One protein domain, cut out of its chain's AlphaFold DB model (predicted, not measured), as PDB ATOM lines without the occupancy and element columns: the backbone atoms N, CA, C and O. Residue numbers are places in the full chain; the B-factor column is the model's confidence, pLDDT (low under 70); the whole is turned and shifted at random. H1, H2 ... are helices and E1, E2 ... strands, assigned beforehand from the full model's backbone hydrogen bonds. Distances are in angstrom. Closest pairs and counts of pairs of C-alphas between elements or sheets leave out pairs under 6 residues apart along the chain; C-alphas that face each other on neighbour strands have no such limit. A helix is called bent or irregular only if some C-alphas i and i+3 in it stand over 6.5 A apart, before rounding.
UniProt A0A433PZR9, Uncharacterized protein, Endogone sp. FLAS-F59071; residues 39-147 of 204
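What this domain is: This is residues 39 to 147 of the 204 residues of an uncharacterized protein of Endogone sp. FLAS-F59071 (UniProt A0A433PZR9). A small antiparallel sheet, E1 E2 E4 E3, has the long helix H3 packed along one face, while the short H5 lies over E3 on the other face. H1 lies off at one end, away from the sheet, and long loops fill much of the rest. The printed part has 109 residues, in order H1 H2 E1 E2 H3 H4 E3 H5 E4; its class is mixed, with under half of the residues in named elements. It is compact, with a radius of gyration of the C-alphas of 13.2 A and spans of 38 by 30 by 21 A.

Where its parts are: H1 is residues 41 to 44, with C-alpha 41 at (205.990, 190.624, 185.084). H2 is 52 to 55, E1 61 to 65 and E2 70 to 73. H3, 76 to 88, is 19.5 A long and irregular: C-alphas 77 and 80 are 7.5 A apart. H4 is 90 to 93, E3 95 to 100 with 13.7 A, H5 102 to 106. E4, 121 to 125, ends with C-alpha 125 at (197.507, 202.676, 179.923).

How they stand to each other: The hairpin E1 and E2 has N 62 and O 72 at 2.8 A, E2 and E4 have N 71 and O 121 at 2.9 A, and E4 and E3 have N 99 and O 122 at 2.8 A. E2, H3 H4, E3 form a split strand-helix-strand unit, E4 between its strands, with a right-handed crossover. H3 and the sheet make two layers, helix over sheet: H3 is over E4, along the strands, at a height over the sheet of 7.9 A; its closest C-alphas to E4 are Ser 79 and Val 121, 6.3 A. H5 is on the opposite face at 6.3 A. H2 and H4 only graze the sheet. H1 is close to but not clearly touching H4. O i to N i+4 pairs are within hydrogen-bond range throughout H5 and in 7 of 9 in H3; H1, H2 and H4 are too short for one.

The domain as a whole: The C-alphas of Met 41 and Thr 114 are farthest apart, 39.0 A. The printed part has no cut. The link H5 to E4 is long. Mean pLDDT of the printed part is 77.7; 24 residues are under 70, among them 39 to 55.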
ATOM      1  N   THR A  39     204.379 191.487 178.932       45.28
ATOM      2  CA  THR A  39     204.208 191.259 180.356       45.28
ATOM      3  C   THR A  39     205.463 191.799 181.033       45.28
ATOM      4  O   THR A  39     206.439 191.072 181.209       45.28
ATOM      5  N   ASP A  40     205.471 193.076 181.420       43.09
ATOM      6  CA  ASP A  40     206.318 193.454 182.537       43.09
ATOM      7  C   ASP A  40     205.766 192.688 183.744       43.09
ATOM      8  O   ASP A  40     204.754 193.038 184.358       43.09
ATOM      9  N   MET A  41     206.379 191.534 184.011       40.53
ATOM     10  CA  MET A  41     205.990 190.624 185.084       40.53
ATOM     11  C   MET A  41     206.087 191.280 186.466       40.53
ATOM     12  O   MET A  41     205.601 190.693 187.437       40.53
ATOM     13  N   THR A  42     206.655 192.485 186.589       40.12
ATOM     14  CA  THR A  42     206.568 193.258 187.832       40.12
ATOM     15  C   THR A  42     205.165 193.834 188.081       40.12
ATOM     16  O   THR A  42     204.771 193.929 189.245       40.12
ATOM     17  N   LEU A  43     204.360 194.082 187.035       45.50
ATOM     18  CA  LEU A  43     202.975 194.579 187.133       45.50
ATOM     19  C   LEU A  43     201.901 193.531 186.792       45.50
ATOM     20  O   LEU A  43     200.770 193.660 187.242       45.50
ATOM     21  N   SER A  44     202.208 192.447 186.073       41.09
ATOM     22  CA  SER A  44     201.199 191.392 185.824       41.09
ATOM     23  C   SER A  44     201.069 190.370 186.961       41.09
ATOM     24  O   SER A  44     200.067 189.667 187.073       41.09
ATOM     25  N   SER A  45     202.066 190.276 187.849       34.22
ATOM     26  CA  SER A  45     202.111 189.228 188.879       34.22
ATOM     27  C   SER A  45     201.398 189.572 190.194       34.22
ATOM     28  O   SER A  45     201.339 188.718 191.082       34.22
ATOM     29  N   LYS A  46     200.824 190.775 190.327       41.94
ATOM     30  CA  LYS A  46     200.186 191.241 191.574       41.94
ATOM     31  C   LYS A  46     198.745 191.760 191.432       41.94
ATOM     32  O   LYS A  46     198.097 191.942 192.455       41.94
ATOM     33  N   PHE A  47     198.203 191.957 190.230       52.03
ATOM     34  CA  PHE A  47     197.129 192.941 190.028       52.03
ATOM     35  C   PHE A  47     195.831 192.345 189.446       52.03
ATOM     36  O   PHE A  47     195.509 192.515 188.276       52.03
ATOM     37  N   GLY A  48     195.077 191.622 190.285       51.34
ATOM     38  CA  GLY A  48     193.688 191.208 190.004       51.34
ATOM     39  C   GLY A  48     192.646 192.286 190.362       51.34
ATOM     40  O   GLY A  48     193.006 193.335 190.888       51.34
ATOM     41  N   GLU A  49     191.349 192.000 190.142       48.19
ATOM     42  CA  GLU A  49     190.182 192.914 190.290       48.19
ATOM     43  C   GLU A  49     190.151 193.793 191.555       48.19
ATOM     44  O   GLU A  49     189.536 194.857 191.563       48.19
ATOM     45  N   LYS A  50     190.827 193.362 192.623       50.78
ATOM     46  CA  LYS A  50     190.879 194.058 193.912       50.78
ATOM     47  C   LYS A  50     191.780 195.293 193.935       50.78
ATOM     48  O   LYS A  50     191.708 196.024 194.912       50.78
ATOM     49  N   ILE A  51     192.634 195.527 192.934       55.22
ATOM     50  CA  ILE A  51     193.677 196.555 193.065       55.22
ATOM     51  C   ILE A  51     193.234 197.962 192.659       55.22
ATOM     52  O   ILE A  51     193.661 198.919 193.297       55.22
ATOM     53  N   PHE A  52     192.320 198.126 191.704       57.34
ATOM     54  CA  PHE A  52     191.780 199.468 191.459       57.34
ATOM     55  C   PHE A  52     191.114 200.041 192.711       57.34
ATOM     56  O   PHE A  52     191.398 201.172 193.076       57.34
ATOM     57  N   ALA A  53     190.381 199.218 193.465       57.66
ATOM     58  CA  ALA A  53     189.825 199.618 194.755       57.66
ATOM     59  C   ALA A  53     190.894 200.067 195.780       57.66
ATOM     60  O   ALA A  53     190.595 200.873 196.654       57.66
ATOM     61  N   ILE A  54     192.140 199.581 195.675       62.97
ATOM     62  CA  ILE A  54     193.265 200.015 196.528       62.97
ATOM     63  C   ILE A  54     193.744 201.413 196.118       62.97
ATOM     64  O   ILE A  54     194.050 202.231 196.979       62.97
ATOM     65  N   PHE A  55     193.783 201.700 194.816       69.12
ATOM     66  CA  PHE A  55     194.223 202.990 194.272       69.12
ATOM     67  C   PHE A  55     193.111 204.036 194.172       69.12
ATOM     68  O   PHE A  55     193.340 205.119 193.653       69.12
ATOM     69  N   LEU A  56     191.918 203.724 194.669       71.94
ATOM     70  CA  LEU A  56     190.777 204.635 194.715       71.94
ATOM     71  C   LEU A  56     190.585 205.267 196.105       71.94
ATOM     72  O   LEU A  56     189.568 205.901 196.343       71.94
ATOM     73  N   ASP A  57     191.549 205.114 197.022       75.81
ATOM     74  CA  ASP A  57     191.547 205.728 198.366       75.81
ATOM     75  C   ASP A  57     190.236 205.513 199.154       75.81
ATOM     76  O   ASP A  57     189.663 206.415 199.758       75.81
ATOM     77  N   GLY A  58     189.704 204.288 199.100       69.94
ATOM     78  CA  GLY A  58     188.450 203.929 199.770       69.94
ATOM     79  C   GLY A  58     187.175 204.297 199.005       69.94
ATOM     80  O   GLY A  58     186.087 203.926 199.452       69.94
ATOM     81  N   ILE A  59     187.279 204.944 197.837       76.25
ATOM     82  CA  ILE A  59     186.145 205.119 196.926       76.25
ATOM     83  C   ILE A  59     185.734 203.747 196.395       76.25
ATOM     84  O   ILE A  59     186.539 202.961 195.888       76.25
ATOM     85  N   THR A  60     184.447 203.447 196.536       76.38
ATOM     86  CA  THR A  60     183.894 202.157 196.131       76.38
ATOM     87  C   THR A  60     183.521 202.177 194.655       76.38
ATOM     88  O   THR A  60     182.812 203.060 194.177       76.38
ATOM     89  N   GLN A  61     183.993 201.172 193.928       72.81
ATOM     90  CA  GLN A  61     183.613 200.898 192.544       72.81
ATOM     91  C   GLN A  61     182.454 199.891 192.508       72.81
ATOM     92  O   GLN A  61     182.415 198.964 193.320       72.81
ATOM     93  N   SER A  62     181.544 200.034 191.550       65.00
ATOM     94  CA  SER A  62     180.490 199.047 191.288       65.00
ATOM     95  C   SER A  62     180.941 197.987 190.277       65.00
ATOM     96  O   SER A  62     180.594 196.814 190.414       65.00
ATOM     97  N   SER A  63     181.766 198.363 189.298       67.44
ATOM     98  CA  SER A  63     182.380 197.438 188.343       67.44
ATOM     99  C   SER A  63     183.626 198.051 187.704       67.44
ATOM    100  O   SER A  63     183.772 199.272 187.640       67.44
ATOM    101  N   ILE A  64     184.542 197.195 187.237       70.19
ATOM    102  CA  ILE A  64     185.690 197.623 186.432       70.19
ATOM    103  C   ILE A  64     185.898 196.677 185.267       70.19
ATOM    104  O   ILE A  64     185.927 195.458 185.433       70.19
ATOM    105  N   TYR A  65     186.135 197.264 184.100       70.50
ATOM    106  CA  TYR A  65     186.620 196.552 182.937       70.50
ATOM    107  C   TYR A  65     188.103 196.855 182.716       70.50
ATOM    108  O   TYR A  65     188.495 197.798 182.032       70.50
ATOM    109  N   GLN A  66     188.926 196.009 183.328       61.56
ATOM    110  CA  GLN A  66     190.368 196.184 183.514       61.56
ATOM    111  C   GLN A  66     191.172 196.227 182.200       61.56
ATOM    112  O   GLN A  66     192.265 196.777 182.155       61.56
ATOM    113  N   HIS A  67     190.641 195.677 181.105       62.12
ATOM    114  CA  HIS A  67     191.343 195.641 179.815       62.12
ATOM    115  C   HIS A  67     191.130 196.903 178.971       62.12
ATOM    116  O   HIS A  67     192.012 197.277 178.208       62.12
ATOM    117  N   ALA A  68     189.981 197.564 179.136       65.06
ATOM    118  CA  ALA A  68     189.672 198.832 178.474       65.06
ATOM    119  C   ALA A  68     189.797 200.033 179.421       65.06
ATOM    120  O   ALA A  68     189.464 201.142 179.039       65.06
ATOM    121  N   GLY A  69     190.239 199.825 180.668       80.00
ATOM    122  CA  GLY A  69     190.414 200.916 181.622       80.00
ATOM    123  C   GLY A  69     189.111 201.616 182.019       80.00
ATOM    124  O   GLY A  69     189.121 202.818 182.242       80.00
ATOM    125  N   LEU A  70     187.985 200.901 182.079       86.81
ATOM    126  CA  LEU A  70     186.672 201.499 182.369       86.81
ATOM    127  C   LEU A  70     186.282 201.254 183.824       86.81
ATOM    128  O   LEU A  70     186.311 200.107 184.275       86.81
ATOM    129  N   ILE A  71     185.882 202.301 184.540       87.81
ATOM    130  CA  ILE A  71     185.571 202.248 185.971       87.81
ATOM    131  C   ILE A  71     184.194 202.860 186.211       87.81
ATOM    132  O   ILE A  71     183.954 204.022 185.882       87.81
ATOM    133  N   TRP A  72     183.306 202.089 186.837       89.94
ATOM    134  CA  TRP A  72     182.033 202.580 187.357       89.94
ATOM    135  C   TRP A  72     182.136 202.728 188.868       89.94
ATOM    136  O   TRP A  72     182.480 201.780 189.578       89.94
ATOM    137  N   LEU A  73     181.814 203.911 189.369       89.62
ATOM    138  CA  LEU A  73     181.825 204.222 190.789       89.62
ATOM    139  C   LEU A  73     180.464 203.891 191.402       89.62
ATOM    140  O   LEU A  73     179.420 203.962 190.753       89.62
ATOM    141  N   GLN A  74     180.460 203.498 192.673       87.94
ATOM    142  CA  GLN A  74     179.221 203.318 193.427       87.94
ATOM    143  C   GLN A  74     178.520 204.668 193.636       87.94
ATOM    144  O   GLN A  74     177.292 204.748 193.587       87.94
ATOM    145  N   ASN A  75     179.313 205.720 193.843       89.56
ATOM    146  CA  ASN A  75     178.881 207.107 193.856       89.56
ATOM    147  C   ASN A  75     179.620 207.876 192.752       89.56
ATOM    148  O   ASN A  75     180.820 208.121 192.840       89.56
ATOM    149  N   ARG A  76     178.884 208.273 191.712       88.50
ATOM    150  CA  ARG A  76     179.443 208.956 190.531       88.50
ATOM    151  C   ARG A  76     180.049 210.322 190.848       88.50
ATOM    152  O   ARG A  76     180.943 210.766 190.140       88.50
ATOM    153  N   GLY A  77     179.599 210.966 191.930       90.19
ATOM    154  CA  GLY A  77     180.155 212.239 192.395       90.19
ATOM    155  C   GLY A  77     181.616 212.152 192.848       90.19
ATOM    156  O   GLY A  77     182.257 213.186 193.017       90.19
ATOM    157  N   ASP A  78     182.153 210.940 193.003       92.06
ATOM    158  CA  ASP A  78     183.531 210.715 193.431       92.06
ATOM    159  C   ASP A  78     184.526 210.665 192.250       92.06
ATOM    160  O   ASP A  78     185.712 210.435 192.476       92.06
ATOM    161  N   SER A  79     184.088 210.897 191.001       91.94
ATOM    162  CA  SER A  79     184.922 210.781 189.785       91.94
ATOM    163  C   SER A  79     186.207 211.611 189.846       91.94
ATOM    164  O   SER A  79     187.285 211.109 189.529       91.94
ATOM    165  N   VAL A  80     186.123 212.842 190.356       94.06
ATOM    166  CA  VAL A  80     187.272 213.747 190.522       94.06
ATOM    167  C   VAL A  80     188.266 213.214 191.558       94.06
ATOM    168  O   VAL A  80     189.477 213.239 191.341       94.06
ATOM    169  N   ALA A  81     187.769 212.714 192.691       93.19
ATOM    170  CA  ALA A  81     188.616 212.169 193.750       93.19
ATOM    171  C   ALA A  81     189.276 210.849 193.311       93.19
ATOM    172  O   ALA A  81     190.470 210.642 193.537       93.19
ATOM    173  N   ALA A  82     188.524 210.002 192.605       90.94
ATOM    174  CA  ALA A  82     189.025 208.789 191.974       90.94
ATOM    175  C   ALA A  82     190.146 209.107 190.975       90.94
ATOM    176  O   ALA A  82     191.230 208.531 191.060       90.94
ATOM    177  N   ALA A  83     189.921 210.074 190.082       92.06
ATOM    178  CA  ALA A  83     190.913 210.531 189.115       92.06
ATOM    179  C   ALA A  83     192.191 211.043 189.792       92.06
ATOM    180  O   ALA A  83     193.291 210.648 189.411       92.06
ATOM    181  N   ALA A  84     192.063 211.873 190.832       93.50
ATOM    182  CA  ALA A  84     193.205 212.389 191.582       93.50
ATOM    183  C   ALA A  84     194.045 211.263 192.208       93.50
ATOM    184  O   ALA A  84     195.275 211.290 192.131       93.50
ATOM    185  N   SER A  85     193.391 210.248 192.778       90.00
ATOM    186  CA  SER A  85     194.080 209.097 193.367       90.00
ATOM    187  C   SER A  85     194.796 208.244 192.312       90.00
ATOM    188  O   SER A  85     195.953 207.852 192.496       90.00
ATOM    189  N   LEU A  86     194.170 208.035 191.148       88.75
ATOM    190  CA  LEU A  86     194.781 207.326 190.019       88.75
ATOM    191  C   LEU A  86     195.994 208.075 189.456       88.75
ATOM    192  O   LEU A  86     197.039 207.460 189.240       88.75
ATOM    193  N   TYR A  87     195.907 209.399 189.304       90.62
ATOM    194  CA  TYR A  87     197.049 210.229 188.913       90.62
ATOM    195  C   TYR A  87     198.186 210.177 189.937       90.62
ATOM    196  O   TYR A  87     199.350 210.060 189.555       90.62
ATOM    197  N   GLY A  88     197.867 210.188 191.236       89.19
ATOM    198  CA  GLY A  88     198.858 210.028 192.305       89.19
ATOM    199  C   GLY A  88     199.636 208.708 192.227       89.19
ATOM    200  O   GLY A  88     200.770 208.629 192.694       89.19
ATOM    201  N   ASN A  89     199.058 207.691 191.583       85.06
ATOM    202  CA  ASN A  89     199.645 206.366 191.399       85.06
ATOM    203  C   ASN A  89     200.051 206.077 189.943       85.06
ATOM    204  O   ASN A  89     200.354 204.925 189.620       85.06
ATOM    205  N   ALA A  90     200.102 207.092 189.072       86.44
ATOM    206  CA  ALA A  90     200.244 206.933 187.624       86.44
ATOM    207  C   ALA A  90     201.416 206.027 187.209       86.44
ATOM    208  O   ALA A  90     201.242 205.117 186.400       86.44
ATOM    209  N   SER A  91     202.592 206.206 187.815       85.38
ATOM    210  CA  SER A  91     203.778 205.384 187.529       85.38
ATOM    211  C   SER A  91     203.628 203.928 187.972       85.38
ATOM    212  O   SER A  91     204.163 203.031 187.328       85.38
ATOM    213  N   THR A  92     202.889 203.680 189.056       81.38
ATOM    214  CA  THR A  92     202.672 202.334 189.602       81.38
ATOM    215  C   THR A  92     201.683 201.545 188.756       81.38
ATOM    216  O   THR A  92     201.844 200.340 188.593       81.38
ATOM    217  N   ILE A  93     200.664 202.214 188.215       78.94
ATOM    218  CA  ILE A  93     199.621 201.563 187.412       78.94
ATOM    219  C   ILE A  93     199.879 201.662 185.904       78.94
ATOM    220  O   ILE A  93     199.112 201.114 185.122       78.94
ATOM    221  N   GLY A  94     200.945 202.347 185.481       82.94
ATOM    222  CA  GLY A  94     201.225 202.587 184.066       82.94
ATOM    223  C   GLY A  94     200.139 203.429 183.390       82.94
ATOM    224  O   GLY A  94     199.755 203.125 182.264       82.94
ATOM    225  N   LEU A  95     199.621 204.446 184.084       86.56
ATOM    226  CA  LEU A  95     198.646 205.393 183.547       86.56
ATOM    227  C   LEU A  95     199.328 206.307 182.526       86.56
ATOM    228  O   LEU A  95     200.330 206.943 182.850       86.56
ATOM    229  N   LEU A  96     198.772 206.372 181.318       89.31
ATOM    230  CA  LEU A  96     199.178 207.319 180.284       89.31
ATOM    231  C   LEU A  96     198.240 208.528 180.266       89.31
ATOM    232  O   LEU A  96     198.714 209.651 180.383       89.31
ATOM    233  N   ASP A  97     196.933 208.280 180.195       91.75
ATOM    234  CA  ASP A  97     195.894 209.311 180.177       91.75
ATOM    235  C   ASP A  97     194.646 208.872 180.950       91.75
ATOM    236  O   ASP A  97     194.455 207.686 181.243       91.75
ATOM    237  N   LEU A  98     193.804 209.839 181.318       92.38
ATOM    238  CA  LEU A  98     192.585 209.616 182.089       92.38
ATOM    239  C   LEU A  98     191.512 210.641 181.720       92.38
ATOM    240  O   LEU A  98     191.780 211.834 181.608       92.38
ATOM    241  N   TRP A  99     190.273 210.168 181.628       94.12
ATOM    242  CA  TRP A  99     189.074 210.983 181.485       94.12
ATOM    243  C   TRP A  99     188.082 210.650 182.591       94.12
ATOM    244  O   TRP A  99     187.871 209.485 182.917       94.12
ATOM    245  N   GLU A 100     187.444 211.667 183.154       93.50
ATOM    246  CA  GLU A 100     186.432 211.517 184.200       93.50
ATOM    247  C   GLU A 100     185.253 212.455 183.937       93.50
ATOM    248  O   GLU A 100     185.405 213.473 183.252       93.50
ATOM    249  N   GLY A 101     184.065 212.086 184.422       85.12
ATOM    250  CA  GLY A 101     182.864 212.912 184.293       85.12
ATOM    251  C   GLY A 101     182.575 213.289 182.834       85.12
ATOM    252  O   GLY A 101     182.496 212.426 181.960       85.12
ATOM    253  N   VAL A 102     182.465 214.590 182.540       85.00
ATOM    254  CA  VAL A 102     182.233 215.087 181.166       85.00
ATOM    255  C   VAL A 102     183.371 214.731 180.200       85.00
ATOM    256  O   VAL A 102     183.148 214.596 178.997       85.00
ATOM    257  N   GLY A 103     184.590 214.529 180.711       90.25
ATOM    258  CA  GLY A 103     185.733 214.094 179.913       90.25
ATOM    259  C   GLY A 103     185.499 212.738 179.245       90.25
ATOM    260  O   GLY A 103     185.966 212.527 178.130       90.25
ATOM    261  N   VAL A 104     184.721 211.848 179.873       91.12
ATOM    262  CA  VAL A 104     184.367 210.531 179.313       91.12
ATOM    263  C   VAL A 104     183.524 210.673 178.040       91.12
ATOM    264  O   VAL A 104     183.740 209.951 177.061       91.12
ATOM    265  N   ALA A 105     182.618 211.653 178.014       87.88
ATOM    266  CA  ALA A 105     181.818 211.968 176.833       87.88
ATOM    267  C   ALA A 105     182.679 212.537 175.706       87.88
ATOM    268  O   ALA A 105     182.535 212.128 174.554       87.88
ATOM    269  N   ILE A 106     183.621 213.421 176.044       84.25
ATOM    270  CA  ILE A 106     184.581 213.986 175.087       84.25
ATOM    271  C   ILE A 106     185.468 212.886 174.485       84.25
ATOM    272  O   ILE A 106     185.753 212.923 173.290       84.25
ATOM    273  N   ALA A 107     185.835 211.872 175.272       82.19
ATOM    274  CA  ALA A 107     186.576 210.698 174.806       82.19
ATOM    275  C   ALA A 107     185.742 209.739 173.924       82.19
ATOM    276  O   ALA A 107     186.252 208.728 173.437       82.19
ATOM    277  N   GLY A 108     184.455 210.032 173.700       81.31
ATOM    278  CA  GLY A 108     183.576 209.260 172.820       81.31
ATOM    279  C   GLY A 108     182.985 207.999 173.455       81.31
ATOM    280  O   GLY A 108     182.501 207.131 172.730       81.31
ATOM    281  N   SER A 109     183.009 207.886 174.788       84.69
ATOM    282  CA  SER A 109     182.435 206.742 175.520       84.69
ATOM    283  C   SER A 109     180.968 206.943 175.937       84.69
ATOM    284  O   SER A 109     180.371 206.027 176.497       84.69
ATOM    285  N   GLY A 110     180.381 208.108 175.642       88.12
ATOM    286  CA  GLY A 110     179.042 208.513 176.089       88.12
ATOM    287  C   GLY A 110     179.078 209.387 177.348       88.12
ATOM    288  O   GLY A 110     180.150 209.676 177.870       88.12
ATOM    289  N   ASP A 111     177.915 209.823 177.835       90.50
ATOM    290  CA  ASP A 111     177.815 210.713 179.000       90.50
ATOM    291  C   ASP A 111     177.373 209.956 180.273       90.50
ATOM    292  O   ASP A 111     176.218 209.516 180.351       90.50
ATOM    293  N   PRO A 112     178.244 209.830 181.297       90.38
ATOM    294  CA  PRO A 112     177.904 209.144 182.544       90.38
ATOM    295  C   PRO A 112     176.828 209.859 183.371       90.38
ATOM    296  O   PRO A 112     176.222 209.237 184.244       90.38
ATOM    297  N   ALA A 113     176.546 211.140 183.104       88.75
ATOM    298  CA  ALA A 113     175.466 211.864 183.769       88.75
ATOM    299  C   ALA A 113     174.074 211.448 183.268       88.75
ATOM    300  O   ALA A 113     173.087 211.630 183.984       88.75
ATOM    301  N   THR A 114     173.981 210.898 182.053       90.75
ATOM    302  CA  THR A 114     172.700 210.569 181.405       90.75
ATOM    303  C   THR A 114     172.519 209.080 181.120       90.75
ATOM    304  O   THR A 114     171.378 208.622 181.040       90.75
ATOM    305  N   ASP A 115     173.604 208.305 181.030       90.94
ATOM    306  CA  ASP A 115     173.555 206.867 180.780       90.94
ATOM    307  C   ASP A 115     174.361 206.080 181.826       90.94
ATOM    308  O   ASP A 115     175.593 206.149 181.854       90.94
ATOM    309  N   PRO A 116     173.707 205.249 182.659       88.94
ATOM    310  CA  PRO A 116     174.409 204.496 183.686       88.94
ATOM    311  C   PRO A 116     175.357 203.422 183.127       88.94
ATOM    312  O   PRO A 116     176.214 202.922 183.857       88.94
ATOM    313  N   ARG A 117     175.226 203.054 181.847       89.62
ATOM    314  CA  ARG A 117     176.122 202.110 181.165       89.62
ATOM    315  C   ARG A 117     177.462 202.741 180.809       89.62
ATOM    316  O   ARG A 117     178.390 202.005 180.502       89.62
ATOM    317  N   VAL A 118     177.575 204.064 180.865       91.75
ATOM    318  CA  VAL A 118     178.821 204.787 180.615       91.75
ATOM    319  C   VAL A 118     179.648 204.827 181.908       91.75
ATOM    320  O   VAL A 118     179.077 205.087 182.979       91.75
ATOM    321  N   PRO A 119     180.958 204.517 181.846       91.06
ATOM    322  CA  PRO A 119     181.839 204.558 183.010       91.06
ATOM    323  C   PRO A 119     182.028 205.985 183.519       91.06
ATOM    324  O   PRO A 119     181.952 206.945 182.760       91.06
ATOM    325  N   ASP A 120     182.312 206.127 184.807       92.06
ATOM    326  CA  ASP A 120     182.563 207.431 185.428       92.06
ATOM    327  C   ASP A 120     184.007 207.895 185.215       92.06
ATOM    328  O   ASP A 120     184.277 209.097 185.176       92.06
ATOM    329  N   VAL A 121     184.924 206.933 185.069       91.38
ATOM    330  CA  VAL A 121     186.338 207.160 184.767       91.38
ATOM    331  C   VAL A 121     186.787 206.184 183.681       91.38
ATOM    332  O   VAL A 121     186.504 204.986 183.739       91.38
ATOM    333  N   VAL A 122     187.513 206.705 182.699       91.06
ATOM    334  CA  VAL A 122     188.179 205.955 181.634       91.06
ATOM    335  C   VAL A 122     189.668 206.232 181.722       91.06
ATOM    336  O   VAL A 122     190.071 207.382 181.861       91.06
ATOM    337  N   ILE A 123     190.492 205.198 181.616       88.38
ATOM    338  CA  ILE A 123     191.943 205.343 181.589       88.38
ATOM    339  C   ILE A 123     192.545 204.748 180.325       88.38
ATOM    340  O   ILE A 123     192.112 203.710 179.821       88.38
ATOM    341  N   GLN A 124     193.616 205.378 179.872       87.88
ATOM    342  CA  GLN A 124     194.537 204.832 178.898       87.88
ATOM    343  C   GLN A 124     195.810 204.413 179.620       87.88
ATOM    344  O   GLN A 124     196.407 205.184 180.372       87.88
ATOM    345  N   THR A 125     196.240 203.177 179.396       84.44
ATOM    346  CA  THR A 125     197.507 202.676 179.923       84.44
ATOM    347  C   THR A 125     198.632 202.903 178.926       84.44
ATOM    348  O   THR A 125     198.410 202.928 177.716       84.44
ATOM    349  N   VAL A 126     199.861 203.005 179.429       84.94
ATOM    350  CA  VAL A 126     201.068 202.966 178.599       84.94
ATOM    351  C   VAL A 126     201.029 201.707 177.711       84.94
ATOM    352  O   VAL A 126     200.708 200.624 178.217       84.94
ATOM    353  N   PRO A 127     201.364 201.803 176.406       82.44
ATOM    354  CA  PRO A 127     201.384 200.651 175.513       82.44
ATOM    355  C   PRO A 127     202.150 199.462 176.103       82.44
ATOM    356  O   PRO A 127     203.278 199.592 176.574       82.44
ATOM    357  N   GLY A 128     201.514 198.290 176.084       76.31
ATOM    358  CA  GLY A 128     202.049 197.056 176.664       76.31
ATOM    359  C   GLY A 128     201.602 196.764 178.101       76.31
ATOM    360  O   GLY A 128     201.710 195.617 178.529       76.31
ATOM    361  N   VAL A 129     201.037 197.733 178.826       78.44
ATOM    362  CA  VAL A 129     200.486 197.511 180.170       78.44
ATOM    363  C   VAL A 129     199.068 196.949 180.081       78.44
ATOM    364  O   VAL A 129     198.198 197.522 179.422       78.44
ATOM    365  N   ILE A 130     198.830 195.839 180.785       73.31
ATOM    366  CA  ILE A 130     197.509 195.223 180.953       73.31
ATOM    367  C   ILE A 130     197.253 194.876 182.420       73.31
ATOM    368  O   ILE A 130     198.141 194.392 183.122       73.31
ATOM    369  N   PHE A 131     196.010 195.046 182.861       74.31
ATOM    370  CA  PHE A 131     195.558 194.618 184.182       74.31
ATOM    371  C   PHE A 131     194.905 193.236 184.072       74.31
ATOM    372  O   PHE A 131     193.759 193.095 183.647       74.31
ATOM    373  N   THR A 132     195.656 192.189 184.411       70.56
ATOM    374  CA  THR A 132     195.209 190.794 184.304       70.56
ATOM    375  C   THR A 132     195.720 189.973 185.480       70.56
ATOM    376  O   THR A 132     196.853 190.133 185.925       70.56
ATOM    377  N   SER A 133     194.902 189.037 185.958       69.75
ATOM    378  CA  SER A 133     195.333 188.001 186.906       69.75
ATOM    379  C   SER A 133     195.978 186.794 186.211       69.75
ATOM    380  O   SER A 133     196.575 185.940 186.872       69.75
ATOM    381  N   SER A 134     195.865 186.701 184.880       71.44
ATOM    382  CA  SER A 134     196.458 185.625 184.089       71.44
ATOM    383  C   SER A 134     197.937 185.880 183.823       71.44
ATOM    384  O   SER A 134     198.308 186.878 183.210       71.44
ATOM    385  N   LYS A 135     198.776 184.913 184.203       71.62
ATOM    386  CA  LYS A 135     200.226 184.925 183.947       71.62
ATOM    387  C   LYS A 135     200.609 184.456 182.542       71.62
ATOM    388  O   LYS A 135     201.772 184.546 182.174       71.62
ATOM    389  N   THR A 136     199.659 183.916 181.781       77.75
ATOM    390  CA  THR A 136     199.895 183.357 180.438       77.75
ATOM    391  C   THR A 136     199.341 184.240 179.324       77.75
ATOM    392  O   THR A 136     199.494 183.914 178.150       77.75
ATOM    393  N   LYS A 137     198.688 185.354 179.671       70.00
ATOM    394  CA  LYS A 137     198.128 186.297 178.703       70.00
ATOM    395  C   LYS A 137     199.240 187.179 178.133       70.00
ATOM    396  O   LYS A 137     199.919 187.871 178.885       70.00
ATOM    397  N   ILE A 138     199.411 187.130 176.814       73.94
ATOM    398  CA  ILE A 138     200.500 187.810 176.082       73.94
ATOM    399  C   ILE A 138     200.007 188.872 175.085       73.94
ATOM    400  O   ILE A 138     200.805 189.542 174.438       73.94
ATOM    401  N   ALA A 139     198.693 189.020 174.940       71.38
ATOM    402  CA  ALA A 139     198.072 190.015 174.079       71.38
ATOM    403  C   ALA A 139     196.725 190.419 174.666       71.38
ATOM    404  O   ALA A 139     196.079 189.611 175.344       71.38
ATOM    405  N   GLU A 140     196.327 191.660 174.405       74.06
ATOM    406  CA  GLU A 140     194.977 192.124 174.687       74.06
ATOM    407  C   GLU A 140     194.556 193.246 173.744       74.06
ATOM    408  O   GLU A 140     195.401 193.827 173.066       74.06
ATOM    409  N   HIS A 141     193.248 193.481 173.663       78.38
ATOM    410  CA  HIS A 141     192.630 194.525 172.857       78.38
ATOM    411  C   HIS A 141     191.571 195.292 173.654       78.38
ATOM    412  O   HIS A 141     191.178 194.892 174.749       78.38
ATOM    413  N   GLY A 142     191.005 196.329 173.039       75.56
ATOM    414  CA  GLY A 142     189.880 197.085 173.594       75.56
ATOM    415  C   GLY A 142     190.292 198.236 174.503       75.56
ATOM    416  O   GLY A 142     189.414 198.894 175.047       75.56
ATOM    417  N   GLY A 143     191.595 198.488 174.649       78.25
ATOM    418  CA  GLY A 143     192.111 199.714 175.240       78.25
ATOM    419  C   GLY A 143     191.997 200.915 174.301       78.25
ATOM    420  O   GLY A 143     191.503 200.826 173.177       78.25
ATOM    421  N   PHE A 144     192.495 202.048 174.786       81.06
ATOM    422  CA  PHE A 144     192.515 203.328 174.074       81.06
ATOM    423  C   PHE A 144     193.848 203.584 173.359       81.06
ATOM    424  O   PHE A 144     194.132 204.702 172.952       81.06
ATOM    425  N   ASN A 145     194.693 202.561 173.218       81.81
ATOM    426  CA  ASN A 145     195.954 202.704 172.507       81.81
ATOM    427  C   ASN A 145     195.755 202.561 170.994       81.81
ATOM    428  O   ASN A 145     194.870 201.850 170.521       81.81
ATOM    429  N   GLU A 146     196.619 203.226 170.231       81.81
ATOM    430  CA  GLU A 146     196.609 203.250 168.762       81.81
ATOM    431  C   GLU A 146     196.510 201.855 168.123       81.81
ATOM    432  O   GLU A 146     195.827 201.653 167.121       81.81
ATOM    433  N   ASP A 147     197.170 200.878 168.734       77.38
ATOM    434  CA  ASP A 147     197.229 199.486 168.302       77.38
ATOM    435  C   ASP A 147     195.957 198.673 168.609       77.38
ATOM    436  O   ASP A 147     195.720 197.640 167.978       77.38
TER     437      ASP A 147